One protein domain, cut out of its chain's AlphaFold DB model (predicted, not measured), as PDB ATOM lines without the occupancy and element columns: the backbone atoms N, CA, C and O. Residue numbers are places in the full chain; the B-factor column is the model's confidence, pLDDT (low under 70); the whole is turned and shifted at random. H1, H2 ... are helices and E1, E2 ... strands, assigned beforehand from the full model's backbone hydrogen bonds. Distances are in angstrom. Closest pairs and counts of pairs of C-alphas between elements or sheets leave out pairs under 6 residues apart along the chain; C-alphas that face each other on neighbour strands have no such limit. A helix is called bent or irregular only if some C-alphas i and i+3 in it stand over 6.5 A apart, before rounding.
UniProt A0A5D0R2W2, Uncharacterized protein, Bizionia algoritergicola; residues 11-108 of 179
ATOM      1  N   LYS A  11      30.305 -27.875 -26.375       94.81
ATOM      2  CA  LYS A  11      29.256 -28.400 -25.493       94.81
ATOM      3  C   LYS A  11      28.319 -29.341 -26.241       94.81
ATOM      4  O   LYS A  11      28.171 -30.487 -25.824       94.81
ATOM      5  N   ASP A  12      27.801 -28.911 -27.392       95.56
ATOM      6  CA  ASP A  12      26.940 -29.731 -28.252       95.56
ATOM      7  C   ASP A  12      27.632 -31.046 -28.636       95.56
ATOM      8  O   ASP A  12      27.043 -32.128 -28.582       95.56
ATOM      9  N   TYR A  13      28.915 -30.963 -29.005       96.06
ATOM     10  CA  TYR A  13      29.707 -32.130 -29.381       96.06
ATOM     11  C   TYR A  13      29.854 -33.118 -28.219       96.06
ATOM     12  O   TYR A  13      29.683 -34.325 -28.413       96.06
ATOM     13  N   LEU A  14      30.169 -32.626 -27.018       96.00
ATOM     14  CA  LEU A  14      30.367 -33.452 -25.829       96.00
ATOM     15  C   LEU A  14      29.054 -34.068 -25.344       96.00
ATOM     16  O   LEU A  14      29.018 -35.265 -25.067       96.00
ATOM     17  N   GLU A  15      27.972 -33.293 -25.299       95.31
ATOM     18  CA  GLU A  15      26.641 -33.787 -24.933       95.31
ATOM     19  C   GLU A  15      26.138 -34.838 -25.925       95.31
ATOM     20  O   GLU A  15      25.601 -35.864 -25.511       95.31
ATOM     21  N   MET A  16      26.385 -34.656 -27.227       95.25
ATOM     22  CA  MET A  16      26.091 -35.680 -28.229       95.25
ATOM     23  C   MET A  16      26.942 -36.941 -28.006       95.25
ATOM     24  O   MET A  16      26.408 -38.055 -27.970       95.25
ATOM     25  N   LYS A  17      28.265 -36.786 -27.864       94.81
ATOM     26  CA  LYS A  17      29.222 -37.900 -27.763       94.81
ATOM     27  C   LYS A  17      29.027 -38.738 -26.500       94.81
ATOM     28  O   LYS A  17      29.206 -39.953 -26.550       94.81
ATOM     29  N   PHE A  18      28.659 -38.098 -25.394       95.38
ATOM     30  CA  PHE A  18      28.478 -38.713 -24.078       95.38
ATOM     31  C   PHE A  18      27.000 -38.763 -23.654       95.38
ATOM     32  O   PHE A  18      26.689 -38.777 -22.465       95.38
ATOM     33  N   SER A  19      26.088 -38.821 -24.631       94.31
ATOM     34  CA  SER A  19      24.631 -38.797 -24.423       94.31
ATOM     35  C   SER A  19      24.062 -40.026 -23.707       94.31
ATOM     36  O   SER A  19      22.984 -39.944 -23.115       94.31
ATOM     37  N   ASP A  20      24.756 -41.169 -23.733       93.69
ATOM     38  CA  ASP A  20      24.295 -42.381 -23.055       93.69
ATOM     39  C   ASP A  20      24.503 -42.283 -21.537       93.69
ATOM     40  O   ASP A  20      25.541 -42.659 -20.988       93.69
ATOM     41  N   GLN A  21      23.468 -41.816 -20.843       92.12
ATOM     42  CA  GLN A  21      23.449 -41.676 -19.386       92.12
ATOM     43  C   GLN A  21      23.484 -43.016 -18.635       92.12
ATOM     44  O   GLN A  21      23.667 -43.037 -17.415       92.12
ATOM     45  N   THR A  22      23.294 -44.155 -19.311       91.50
ATOM     46  CA  THR A  22      23.496 -45.471 -18.683       91.50
ATOM     47  C   THR A  22      24.980 -45.787 -18.517       91.50
ATOM     48  O   THR A  22      25.340 -46.509 -17.588       91.50
ATOM     49  N   ILE A  23      25.832 -45.171 -19.342       91.69
ATOM     50  CA  ILE A  23      27.287 -45.318 -19.320       91.69
ATOM     51  C   ILE A  23      27.939 -44.115 -18.643       91.69
ATOM     52  O   ILE A  23      28.812 -44.298 -17.802       91.69
ATOM     53  N   TYR A  24      27.520 -42.893 -18.966       94.81
ATOM     54  CA  TYR A  24      28.222 -41.677 -18.562       94.81
ATOM     55  C   TYR A  24      27.459 -40.847 -17.537       94.81
ATOM     56  O   TYR A  24      26.231 -40.826 -17.479       94.81
ATOM     57  N   THR A  25      28.229 -40.144 -16.717       94.25
ATOM     58  CA  THR A  25      27.779 -39.035 -15.882       94.25
ATOM     59  C   THR A  25      28.558 -37.801 -16.298       94.25
ATOM     60  O   THR A  25      29.781 -37.861 -16.440       94.25
ATOM     61  N   ILE A  26      27.837 -36.705 -16.495       94.75
ATOM     62  CA  ILE A  26      28.396 -35.400 -16.820       94.75
ATOM     63  C   ILE A  26      28.312 -34.531 -15.569       94.75
ATOM     64  O   ILE A  26      27.247 -34.441 -14.956       94.75
ATOM     65  N   ASN A  27      29.423 -33.902 -15.199       93.69
ATOM     66  CA  ASN A  27      29.465 -32.875 -14.168       93.69
ATOM     67  C   ASN A  27      29.872 -31.544 -14.806       93.69
ATOM     68  O   ASN A  27      30.994 -31.409 -15.292       93.69
ATOM     69  N   ASP A  28      28.950 -30.584 -14.817       93.25
ATOM     70  CA  ASP A  28      29.184 -29.244 -15.349       93.25
ATOM     71  C   ASP A  28      29.521 -28.288 -14.199       93.25
ATOM     72  O   ASP A  28      28.645 -27.859 -13.449       93.25
ATOM     73  N   ALA A  29      30.809 -27.981 -14.044       91.44
ATOM     74  CA  ALA A  29      31.320 -26.996 -13.097       91.44
ATOM     75  C   ALA A  29      31.888 -25.768 -13.829       91.44
ATOM     76  O   ALA A  29      32.831 -25.137 -13.351       91.44
ATOM     77  N   THR A  30      31.353 -25.436 -15.009       88.25
ATOM     78  CA  THR A  30      31.883 -24.356 -15.860       88.25
ATOM     79  C   THR A  30      31.453 -22.953 -15.427       88.25
ATOM     80  O   THR A  30      32.132 -21.984 -15.758       88.25
ATOM     81  N   ASP A  31      30.429 -22.843 -14.575       79.44
ATOM     82  CA  ASP A  31      29.954 -21.575 -13.992       79.44
ATOM     83  C   ASP A  31      30.937 -20.950 -12.973       79.44
ATOM     84  O   ASP A  31      30.709 -19.855 -12.448       79.44
ATOM     85  N   VAL A  32      32.054 -21.622 -12.674       69.31
ATOM     86  CA  VAL A  32      33.085 -21.138 -11.751       69.31
ATOM     87  C   VAL A  32      34.101 -20.269 -12.497       69.31
ATOM     88  O   VAL A  32      34.980 -20.769 -13.203       69.31
ATOM     89  N   LEU A  33      34.027 -18.950 -12.283       54.72
ATOM     90  CA  LEU A  33      35.028 -17.982 -12.750       54.72
ATOM     91  C   LEU A  33      36.448 -18.474 -12.407       54.72
ATOM     92  O   LEU A  33      36.758 -18.703 -11.239       54.72
ATOM     93  N   SER A  34      37.302 -18.603 -13.429       56.47
ATOM     94  CA  SER A  34      38.719 -19.033 -13.399       56.47
ATOM     95  C   SER A  34      39.039 -20.517 -13.158       56.47
ATOM     96  O   SER A  34      40.207 -20.868 -13.248       56.47
ATOM     97  N   ASN A  35      38.056 -21.397 -12.916       66.50
ATOM     98  CA  ASN A  35      38.286 -22.846 -12.730       66.50
ATOM     99  C   ASN A  35      37.222 -23.733 -13.400       66.50
ATOM    100  O   ASN A  35      37.011 -24.880 -13.001       66.50
ATOM    101  N   GLY A  36      36.540 -23.200 -14.415       84.69
ATOM    102  CA  GLY A  36      35.470 -23.902 -15.109       84.69
ATOM    103  C   GLY A  36      35.943 -25.240 -15.671       84.69
ATOM    104  O   GLY A  36      36.904 -25.279 -16.433       84.69
ATOM    105  N   THR A  37      35.294 -26.336 -15.286       92.25
ATOM    106  CA  THR A  37      35.612 -27.674 -15.801       92.25
ATOM    107  C   THR A  37      34.329 -28.405 -16.143       92.25
ATOM    108  O   THR A  37      33.359 -28.366 -15.387       92.25
ATOM    109  N   TYR A  38      34.340 -29.089 -17.279       94.75
ATOM    110  CA  TYR A  38      33.287 -30.004 -17.680       94.75
ATOM    111  C   TYR A  38      33.833 -31.421 -17.668       94.75
ATOM    112  O   TYR A  38      34.765 -31.736 -18.408       94.75
ATOM    113  N   SER A  39      33.279 -32.269 -16.813       95.00
ATOM    114  CA  SER A  39      33.834 -33.591 -16.547       95.00
ATOM    115  C   SER A  39      32.916 -34.710 -17.009       95.00
ATOM    116  O   SER A  39      31.704 -34.672 -16.794       95.00
ATOM    117  N   ILE A  40      33.521 -35.749 -17.579       96.19
ATOM    118  CA  ILE A  40      32.865 -36.983 -18.006       96.19
ATOM    119  C   ILE A  40      33.419 -38.150 -17.196       96.19
ATOM    120  O   ILE A  40      34.620 -38.425 -17.216       96.19
ATOM    121  N   ILE A  41      32.528 -38.883 -16.533       93.06
ATOM    122  CA  ILE A  41      32.859 -40.081 -15.758       93.06
ATOM    123  C   ILE A  41      32.036 -41.248 -16.301       93.06
ATOM    124  O   ILE A  41      30.821 -41.137 -16.454       93.06
ATOM    125  N   ALA A  42      32.675 -42.385 -16.579       90.00
ATOM    126  CA  ALA A  42      31.958 -43.611 -16.924       90.00
ATOM    127  C   ALA A  42      31.575 -44.375 -15.654       90.00
ATOM    128  O   ALA A  42      32.408 -44.603 -14.777       90.00
ATOM    129  N   LYS A  43      30.319 -44.806 -15.556       86.00
ATOM    130  CA  LYS A  43      29.796 -45.579 -14.428       86.00
ATOM    131  C   LYS A  43      30.557 -46.894 -14.297       86.00
ATOM    132  O   LYS A  43      30.722 -47.638 -15.257       86.00
ATOM    133  N   GLY A  44      31.036 -47.176 -13.088       83.19
ATOM    134  CA  GLY A  44      31.884 -48.343 -12.817       83.19
ATOM    135  C   GLY A  44      33.352 -48.166 -13.225       83.19
ATOM    136  O   GLY A  44      34.165 -49.045 -12.935       83.19
ATOM    137  N   SER A  45      33.712 -47.035 -13.837       83.69
ATOM    138  CA  SER A  45      35.092 -46.590 -13.993       83.69
ATOM    139  C   SER A  45      35.437 -45.557 -12.923       83.69
ATOM    140  O   SER A  45      34.594 -44.788 -12.473       83.69
ATOM    141  N   GLU A  46      36.705 -45.535 -12.533       87.38
ATOM    142  CA  GLU A  46      37.290 -44.478 -11.697       87.38
ATOM    143  C   GLU A  46      38.055 -43.446 -12.544       87.38
ATOM    144  O   GLU A  46      38.787 -42.616 -12.010       87.38
ATOM    145  N   THR A  47      37.945 -43.544 -13.874       92.12
ATOM    146  CA  THR A  47      38.553 -42.603 -14.815       92.12
ATOM    147  C   THR A  47      37.604 -41.442 -15.071       92.12
ATOM    148  O   THR A  47      36.446 -41.654 -15.438       92.12
ATOM    149  N   GLU A  48      38.132 -40.235 -14.934       94.38
ATOM    150  CA  GLU A  48      37.473 -38.974 -15.257       94.38
ATOM    151  C   GLU A  48      38.205 -38.311 -16.425       94.38
ATOM    152  O   GLU A  48      39.436 -38.356 -16.501       94.38
ATOM    153  N   ILE A  49      37.438 -37.727 -17.346       95.44
ATOM    154  CA  ILE A  49      37.940 -36.882 -18.432       95.44
ATOM    155  C   ILE A  49      37.442 -35.464 -18.170       95.44
ATOM    156  O   ILE A  49      36.235 -35.254 -18.088       95.44
ATOM    157  N   CYS A  50      38.355 -34.509 -18.077       94.38
ATOM    158  CA  CYS A  50      38.078 -33.104 -17.823       94.38
ATOM    159  C   CYS A  50      38.346 -32.277 -19.078       94.38
ATOM    160  O   CYS A  50      39.417 -32.377 -19.674       94.38
ATOM    161  N   PHE A  51      37.381 -31.439 -19.437       93.25
ATOM    162  CA  PHE A  51      37.499 -30.392 -20.444       93.25
ATOM    163  C   PHE A  51      37.589 -29.062 -19.698       93.25
ATOM    164  O   PHE A  51      36.662 -28.685 -18.974       93.25
ATOM    165  N   ILE A  52      38.741 -28.410 -19.804       90.69
ATOM    166  CA  ILE A  52      39.165 -27.354 -18.887       90.69
ATOM    167  C   ILE A  52      39.003 -25.990 -19.548       90.69
ATOM    168  O   ILE A  52      39.343 -25.799 -20.715       90.69
ATOM    169  N   TRP A  53      38.470 -25.056 -18.761       89.00
ATOM    170  CA  TRP A  53      38.290 -23.642 -19.078       89.00
ATOM    171  C   TRP A  53      37.658 -23.397 -20.457       89.00
ATOM    172  O   TRP A  53      38.252 -22.698 -21.282       89.00
ATOM    173  N   PRO A  54      36.455 -23.947 -20.727       89.38
ATOM    174  CA  PRO A  54      35.698 -23.504 -21.884       89.38
ATOM    175  C   PRO A  54      35.433 -21.998 -21.788       89.38
ATOM    176  O   PRO A  54      35.185 -21.463 -20.701       89.38
ATOM    177  N   ASP A  55      35.464 -21.313 -22.927       87.19
ATOM    178  CA  ASP A  55      34.970 -19.944 -22.988       87.19
ATOM    179  C   ASP A  55      33.440 -19.910 -22.857       87.19
ATOM    180  O   ASP A  55      32.749 -20.930 -22.885       87.19
ATOM    181  N   LYS A  56      32.891 -18.702 -22.714       86.88
ATOM    182  CA  LYS A  56      31.457 -18.499 -22.481       86.88
ATOM    183  C   LYS A  56      30.577 -19.141 -23.562       86.88
ATOM    184  O   LYS A  56      29.498 -19.640 -23.246       86.88
ATOM    185  N   ASP A  57      31.036 -19.120 -24.811       90.50
ATOM    186  CA  ASP A  57      30.280 -19.605 -25.968       90.50
ATOM    187  C   ASP A  57      30.661 -21.046 -26.368       90.50
ATOM    188  O   ASP A  57      30.105 -21.592 -27.326       90.50
ATOM    189  N   TRP A  58      31.570 -21.681 -25.613       92.25
ATOM    190  CA  TRP A  58      32.101 -23.027 -25.854       92.25
ATOM    191  C   TRP A  58      32.781 -23.205 -27.216       92.25
ATOM    192  O   TRP A  58      32.882 -24.318 -27.744       92.25
ATOM    193  N   LEU A  59      33.245 -22.107 -27.801       91.69
ATOM    194  CA  LEU A  59      33.995 -22.095 -29.048       91.69
ATOM    195  C   LEU A  59      35.463 -22.441 -28.824       91.69
ATOM    196  O   LEU A  59      36.139 -22.815 -29.778       91.69
ATOM    197  N   THR A  60      35.958 -22.361 -27.594       89.31
ATOM    198  CA  THR A  60      37.310 -22.787 -27.228       89.31
ATOM    199  C   THR A  60      37.288 -23.573 -25.928       89.31
ATOM    200  O   THR A  60      36.495 -23.272 -25.041       89.31
ATOM    201  N   ILE A  61      38.186 -24.545 -25.804       89.38
ATOM    202  CA  ILE A  61      38.569 -25.183 -24.538       89.38
ATOM    203  C   ILE A  61      40.079 -25.040 -24.389       89.38
ATOM    204  O   ILE A  61      40.794 -25.150 -25.382       89.38
ATOM    205  N   ASP A  62      40.572 -24.789 -23.184       86.69
ATOM    206  CA  ASP A  62      42.012 -24.614 -22.990       86.69
ATOM    207  C   ASP A  62      42.737 -25.961 -23.037       86.69
ATOM    208  O   ASP A  62      43.752 -26.119 -23.718       86.69
ATOM    209  N   ASP A  63      42.164 -26.964 -22.364       88.38
ATOM    210  CA  ASP A  63      42.817 -28.256 -22.226       88.38
ATOM    211  C   ASP A  63      41.860 -29.445 -22.072       88.38
ATOM    212  O   ASP A  63      40.686 -29.306 -21.716       88.38
ATOM    213  N   ILE A  64      42.386 -30.642 -22.349       90.56
ATOM    214  CA  ILE A  64      41.740 -31.920 -22.051       90.56
ATOM    215  C   ILE A  64      42.685 -32.758 -21.218       90.56
ATOM    216  O   ILE A  64      43.821 -33.016 -21.612       90.56
ATOM    217  N   GLN A  65      42.166 -33.264 -20.108       92.19
ATOM    218  CA  GLN A  65      42.918 -34.115 -19.205       92.19
ATOM    219  C   GLN A  65      42.118 -35.362 -18.877       92.19
ATOM    220  O   GLN A  65      40.893 -35.325 -18.797       92.19
ATOM    221  N   PHE A  66      42.796 -36.478 -18.648       92.62
ATOM    222  CA  PHE A  66      42.180 -37.625 -18.003       92.62
ATOM    223  C   PHE A  66      43.064 -38.168 -16.889       92.62
ATOM    224  O   PHE A  66      44.293 -38.215 -16.987       92.62
ATOM    225  N   TYR A  67      42.415 -38.604 -15.817       92.00
ATOM    226  CA  TYR A  67      43.071 -39.169 -14.648       92.00
ATOM    227  C   TYR A  67      42.199 -40.251 -14.016       92.00
ATOM    228  O   TYR A  67      41.038 -40.439 -14.376       92.00
ATOM    229  N   ASN A  68      42.782 -41.018 -13.098       91.94
ATOM    230  CA  ASN A  68      42.080 -42.077 -12.388       91.94
ATOM    231  C   ASN A  68      42.501 -42.083 -10.917       91.94
ATOM    232  O   ASN A  68      43.691 -42.019 -10.614       91.94
ATOM    233  N   THR A  69      41.542 -42.204  -9.999       85.94
ATOM    234  CA  THR A  69      41.784 -42.093  -8.547       85.94
ATOM    235  C   THR A  69      42.734 -43.152  -7.977       85.94
ATOM    236  O   THR A  69      43.273 -42.970  -6.884       85.94
ATOM    237  N   LYS A  70      42.993 -44.251  -8.700       84.06
ATOM    238  CA  LYS A  70      43.929 -45.314  -8.274       84.06
ATOM    239  C   LYS A  70      45.396 -44.962  -8.481       84.06
ATOM    240  O   LYS A  70      46.266 -45.672  -7.959       84.06
ATOM    241  N   VAL A  71      45.681 -43.933  -9.274       83.25
ATOM    242  CA  VAL A  71      47.027 -43.599  -9.741       83.25
ATOM    243  C   VAL A  71      47.329 -42.125  -9.544       83.25
ATOM    244  O   VAL A  71      46.442 -41.314  -9.301       83.25
ATOM    245  N   ARG A  72      48.618 -41.794  -9.580       81.19
ATOM    246  CA  ARG A  72      49.095 -40.416  -9.429       81.19
ATOM    247  C   ARG A  72      49.427 -39.771 -10.766       81.19
ATOM    248  O   ARG A  72      49.303 -38.561 -10.883       81.19
ATOM    249  N   GLY A  73      49.816 -40.573 -11.758       79.19
ATOM    250  CA  GLY A  73      49.948 -40.097 -13.129       79.19
ATOM    251  C   GLY A  73      48.596 -39.722 -13.733       79.19
ATOM    252  O   GLY A  73      47.564 -40.301 -13.397       79.19
ATOM    253  N   TRP A  74      48.638 -38.780 -14.661       87.31
ATOM    254  CA  TRP A  74      47.518 -38.328 -15.479       87.31
ATOM    255  C   TRP A  74      48.008 -38.170 -16.922       87.31
ATOM    256  O   TRP A  74      49.145 -38.542 -17.240       87.31
ATOM    257  N   SER A  75      47.150 -37.684 -17.806       83.19
ATOM    258  CA  SER A  75      47.449 -37.569 -19.232       83.19
ATOM    259  C   SER A  75      48.385 -36.427 -19.621       83.19
ATOM    260  O   SER A  75      48.851 -36.399 -20.750       83.19
ATOM    261  N   GLY A  76      48.652 -35.465 -18.748       79.69
ATOM    262  CA  GLY A  76      49.246 -34.204 -19.195       79.69
ATOM    263  C   GLY A  76      48.225 -33.337 -19.927       79.69
ATOM    264  O   GLY A  76      47.075 -33.751 -20.117       79.69
ATOM    265  N   GLU A  77      48.663 -32.138 -20.298       77.25
ATOM    266  CA  GLU A  77      47.869 -31.199 -21.085       77.25
ATOM    267  C   GLU A  77      47.839 -31.683 -22.535       77.25
ATOM    268  O   GLU A  77      48.871 -31.732 -23.209       77.25
ATOM    269  N   LEU A  78      46.674 -32.138 -22.996       74.44
ATOM    270  CA  LEU A  78      46.532 -32.765 -24.310       74.44
ATOM    271  C   LEU A  78      46.139 -31.764 -25.400       74.44
ATOM    272  O   LEU A  78      46.251 -32.100 -26.578       74.44
ATOM    273  N   LEU A  79      45.713 -30.551 -25.029       76.44
ATOM    274  CA  LEU A  79      45.548 -29.422 -25.955       76.44
ATOM    275  C   LEU A  79      46.426 -28.214 -25.582       76.44
ATOM    276  O   LEU A  79      46.853 -27.489 -26.490       76.44
ATOM    277  N   GLY A  80      46.726 -28.024 -24.292       57.66
ATOM    278  CA  GLY A  80      47.496 -26.892 -23.771       57.66
ATOM    279  C   GLY A  80      48.947 -26.803 -24.276       57.66
ATOM    280  O   GLY A  80      49.634 -27.796 -24.516       57.66
ATOM    281  N   GLY A  81      49.427 -25.573 -24.480       50.44
ATOM    282  CA  GLY A  81      50.852 -25.235 -24.599       50.44
ATOM    283  C   GLY A  81      51.495 -25.245 -25.993       50.44
ATOM    284  O   GLY A  81      52.407 -24.451 -26.198       50.44
ATOM    285  N   ASN A  82      51.068 -26.083 -26.951       45.72
ATOM    286  CA  ASN A  82      51.590 -26.094 -28.343       45.72
ATOM    287  C   ASN A  82      50.678 -26.825 -29.369       45.72
ATOM    288  O   ASN A  82      51.117 -27.143 -30.480       45.72
ATOM    289  N   GLY A  83      49.419 -27.126 -29.023       52.28
ATOM    290  CA  GLY A  83      48.462 -27.800 -29.911       52.28
ATOM    291  C   GLY A  83      47.884 -26.893 -31.014       52.28
ATOM    292  O   GLY A  83      48.038 -25.670 -30.972       52.28
ATOM    293  N   PRO A  84      47.215 -27.450 -32.044       49.03
ATOM    294  CA  PRO A  84      46.612 -26.654 -33.111       49.03
ATOM    295  C   PRO A  84      45.533 -25.694 -32.567       49.03
ATOM    296  O   PRO A  84      44.402 -26.086 -32.309       49.03
ATOM    297  N   LYS A  85      45.903 -24.410 -32.469       54.94
ATOM    298  CA  LYS A  85      45.039 -23.240 -32.220       54.94
ATOM    299  C   LYS A  85      44.145 -23.345 -30.973       54.94
ATOM    300  O   LYS A  85      42.926 -23.377 -31.107       54.94
ATOM    301  N   ASN A  86      44.749 -23.375 -29.782       65.62
ATOM    302  CA  ASN A  86      44.099 -23.039 -28.499       65.62
ATOM    303  C   ASN A  86      42.735 -23.722 -28.243       65.62
ATOM    304  O   ASN A  86      41.814 -23.090 -27.732       65.62
ATOM    305  N   GLY A  87      42.570 -24.969 -28.701       81.06
ATOM    306  CA  GLY A  87      41.320 -25.719 -28.572       81.06
ATOM    307  C   GLY A  87      40.089 -25.067 -29.216       81.06
ATOM    308  O   GLY A  87      38.980 -25.286 -28.744       81.06
ATOM    309  N   GLU A  88      40.247 -24.305 -30.305       90.94
ATOM    310  CA  GLU A  88      39.128 -23.786 -31.111       90.94
ATOM    311  C   GLU A  88      38.200 -24.909 -31.608       90.94
ATOM    312  O   GLU A  88      38.659 -25.965 -32.054       90.94
ATOM    313  N   PHE A  89      36.892 -24.665 -31.614       91.75
ATOM    314  CA  PHE A  89      35.894 -25.588 -32.132       91.75
ATOM    315  C   PHE A  89      35.892 -25.567 -33.661       91.75
ATOM    316  O   PHE A  89      35.433 -24.626 -34.309       91.75
ATOM    317  N   ASN A  90      36.436 -26.624 -34.255       90.88
ATOM    318  CA  ASN A  90      36.420 -26.868 -35.691       90.88
ATOM    319  C   ASN A  90      36.646 -28.362 -35.963       90.88
ATOM    320  O   ASN A  90      37.093 -29.108 -35.091       90.88
ATOM    321  N   GLN A  91      36.392 -28.797 -37.197       91.12
ATOM    322  CA  GLN A  91      36.483 -30.209 -37.578       91.12
ATOM    323  C   GLN A  91      37.862 -30.835 -37.302       91.12
ATOM    324  O   GLN A  91      37.943 -31.949 -36.788       91.12
ATOM    325  N   LYS A  92      38.952 -30.106 -37.575       88.94
ATOM    326  CA  LYS A  92      40.321 -30.586 -37.329       88.94
ATOM    327  C   LYS A  92      40.558 -30.856 -35.840       88.94
ATOM    328  O   LYS A  92      41.153 -31.871 -35.480       88.94
ATOM    329  N   ASN A  93      40.097 -29.960 -34.973       89.25
ATOM    330  CA  ASN A  93      40.260 -30.118 -33.534       89.25
ATOM    331  C   ASN A  93      39.321 -31.197 -32.985       89.25
ATOM    332  O   ASN A  93      39.743 -31.967 -32.131       89.25
ATOM    333  N   ILE A  94      38.110 -31.359 -33.528       91.88
ATOM    334  CA  ILE A  94      37.227 -32.491 -33.197       91.88
ATOM    335  C   ILE A  94      37.916 -33.827 -33.502       91.88
ATOM    336  O   ILE A  94      37.895 -34.742 -32.678       91.88
ATOM    337  N   GLU A  95      38.546 -33.961 -34.668       91.12
ATOM    338  CA  GLU A  95      39.304 -35.161 -35.046       91.12
ATOM    339  C   GLU A  95      40.472 -35.419 -34.093       91.12
ATOM    340  O   GLU A  95      40.661 -36.547 -33.635       91.12
ATOM    341  N   HIS A  96      41.212 -34.375 -33.722       88.62
ATOM    342  CA  HIS A  96      42.297 -34.497 -32.754       88.62
ATOM    343  C   HIS A  96      41.797 -34.919 -31.364       88.62
ATOM    344  O   HIS A  96      42.324 -35.864 -30.776       88.62
ATOM    345  N   VAL A  97      40.725 -34.296 -30.871       90.81
ATOM    346  CA  VAL A  97      40.079 -34.663 -29.605       90.81
ATOM    347  C   VAL A  97      39.573 -36.104 -29.647       90.81
ATOM    348  O   VAL A  97      39.725 -36.839 -28.678       90.81
ATOM    349  N   ASN A  98      39.027 -36.565 -30.774       93.00
ATOM    350  CA  ASN A  98      38.641 -37.967 -30.935       93.00
ATOM    351  C   ASN A  98      39.815 -38.931 -30.733       93.00
ATOM    352  O   ASN A  98      39.637 -39.942 -30.057       93.00
ATOM    353  N   LEU A  99      40.989 -38.610 -31.287       90.31
ATOM    354  CA  LEU A  99      42.205 -39.411 -31.123       90.31
ATOM    355  C   LEU A  99      42.666 -39.436 -29.665       90.31
ATOM    356  O   LEU A  99      42.926 -40.507 -29.121       90.31
ATOM    357  N   VAL A 100      42.697 -38.269 -29.019       88.94
ATOM    358  CA  VAL A 100      43.032 -38.127 -27.596       88.94
ATOM    359  C   VAL A 100      42.114 -38.986 -26.718       88.94
ATOM    360  O   VAL A 100      42.573 -39.709 -25.834       88.94
ATOM    361  N   LEU A 101      40.810 -38.964 -26.997       92.62
ATOM    362  CA  LEU A 101      39.811 -39.706 -26.230       92.62
ATOM    363  C   LEU A 101      39.869 -41.226 -26.456       92.62
ATOM    364  O   LEU A 101      39.310 -41.972 -25.651       92.62
ATOM    365  N   GLU A 102      40.550 -41.732 -27.491       93.56
ATOM    366  CA  GLU A 102      40.674 -43.182 -27.690       93.56
ATOM    367  C   GLU A 102      41.376 -43.878 -26.524       93.56
ATOM    368  O   GLU A 102      41.011 -45.005 -26.174       93.56
ATOM    369  N   THR A 103      42.367 -43.218 -25.916       92.94
ATOM    370  CA  THR A 103      43.105 -43.776 -24.785       92.94
ATOM    371  C   THR A 103      42.177 -44.074 -23.598       92.94
ATOM    372  O   THR A 103      42.026 -45.254 -23.260       92.94
ATOM    373  N   PRO A 104      41.501 -43.084 -22.978       93.31
ATOM    374  CA  PRO A 104      40.636 -43.354 -21.834       93.31
ATOM    375  C   PRO A 104      39.380 -44.152 -22.214       93.31
ATOM    376  O   PRO A 104      38.903 -44.941 -21.397       93.31
ATOM    377  N   LEU A 105      38.853 -44.012 -23.439       94.31
ATOM    378  CA  LEU A 105      37.591 -44.657 -23.815       94.31
ATOM    379  C   LEU A 105      37.734 -46.110 -24.269       94.31
ATOM    380  O   LEU A 105      36.862 -46.907 -23.936       94.31
ATOM    381  N   LYS A 106      38.781 -46.456 -25.028       93.06
ATOM    382  CA  LYS A 106      38.863 -47.744 -25.746       93.06
ATOM    383  C   LYS A 106      40.118 -48.552 -25.445       93.06
ATOM    384  O   LYS A 106      40.052 -49.774 -25.369       93.06
ATOM    385  N   LYS A 107      41.271 -47.897 -25.301       93.12
ATOM    386  CA  LYS A 107      42.563 -48.598 -25.181       93.12
ATOM    387  C   LYS A 107      42.954 -48.884 -23.732       93.12
ATOM    388  O   LYS A 107      43.690 -49.838 -23.477       93.12
ATOM    389  N   GLY A 108      42.468 -48.075 -22.792       92.81
ATOM    390  CA  GLY A 108      43.008 -48.031 -21.439       92.81
ATOM    391  C   GLY A 108      44.406 -47.415 -21.429       92.81
ATOM    392  O   GLY A 108      44.911 -46.942 -22.448       92.81
TER     393      GLY A 108
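What this domain is: This is residues 11 to 108 of the 179 residues of an uncharacterized protein of Bizionia algoritergicola (UniProt A0A5D0R2W2). A twisted sheet of four antiparallel strands has two helices over one face, with no named helix over the other; the short H1 lies over E2 and the longer H2 over E3, the two helices kept apart from each other. The 98 printed residues hold H1, E1, E2, E3, E4 and H2 in chain order, the sheet order being E1, E2, E3, E4. The class is mixed, helices and strands, with 48 residues in named elements, under half. The whole is compact, with a radius of gyration of the C-alphas of 12.9 A and spans of 33 by 25 by 25 A.

Where its parts are: E1 is residues 24 to 29, 16.0 A long; E2 is 37 to 42, 16.4 A; E3 is 47 to 52, 15.8 A; E4 is 63 to 68, 17.0 A. H1, residues 11 to 17, is 9.8 A long and begins at C-alpha 11 (29.256, -28.400, -25.493). H2, residues 91 to 107, is 23.0 A long and ends at C-alpha 107 (42.563, -48.598, -25.181). H2 has a kink of 39 degrees near residue 101 and is only just irregular, with C-alphas 104 and 107 6.51 A apart.

How they stand to each other: The strands form a meander, each the antiparallel neighbour of the one before, in three hairpins. N 27 and O 39 of E1 and E2 are 2.9 A apart, N 40 and O 49 of E2 and E3 2.8 A, and N 50 and O 65 of E3 and E4 2.8 A, each within hydrogen-bond range. The sheet is twisted, its C-alphas up to 4.5 A off the best plane. Two layers, helices on one face of a sheet, are made by H1 and H2. H1 is over E2 at a height over the sheet of 10.1 A, along the strands at 9 degrees on the local plane. H2 is over E3 at a height of 9.1 A, along the strands at 13 degrees on the local plane; its closest C-alphas to E3 are those of Pro 104 and Thr 47, 7.4 A. H1 and H2 are only just apart, 8.4 A at the closest. Each O i to N i+4 pair of H1 is within hydrogen-bond range, and 11 of 13 in H2.

The domain as a whole: The C-alphas farthest apart, of Thr 22 and Asn 82, are 35.5 A apart. The printed part has no cut. The link from E4 to H2, residues 69 to 90, is long. The mean pLDDT of the printed part is 86.3; residues 32 to 35 and 80 to 86 are under 70.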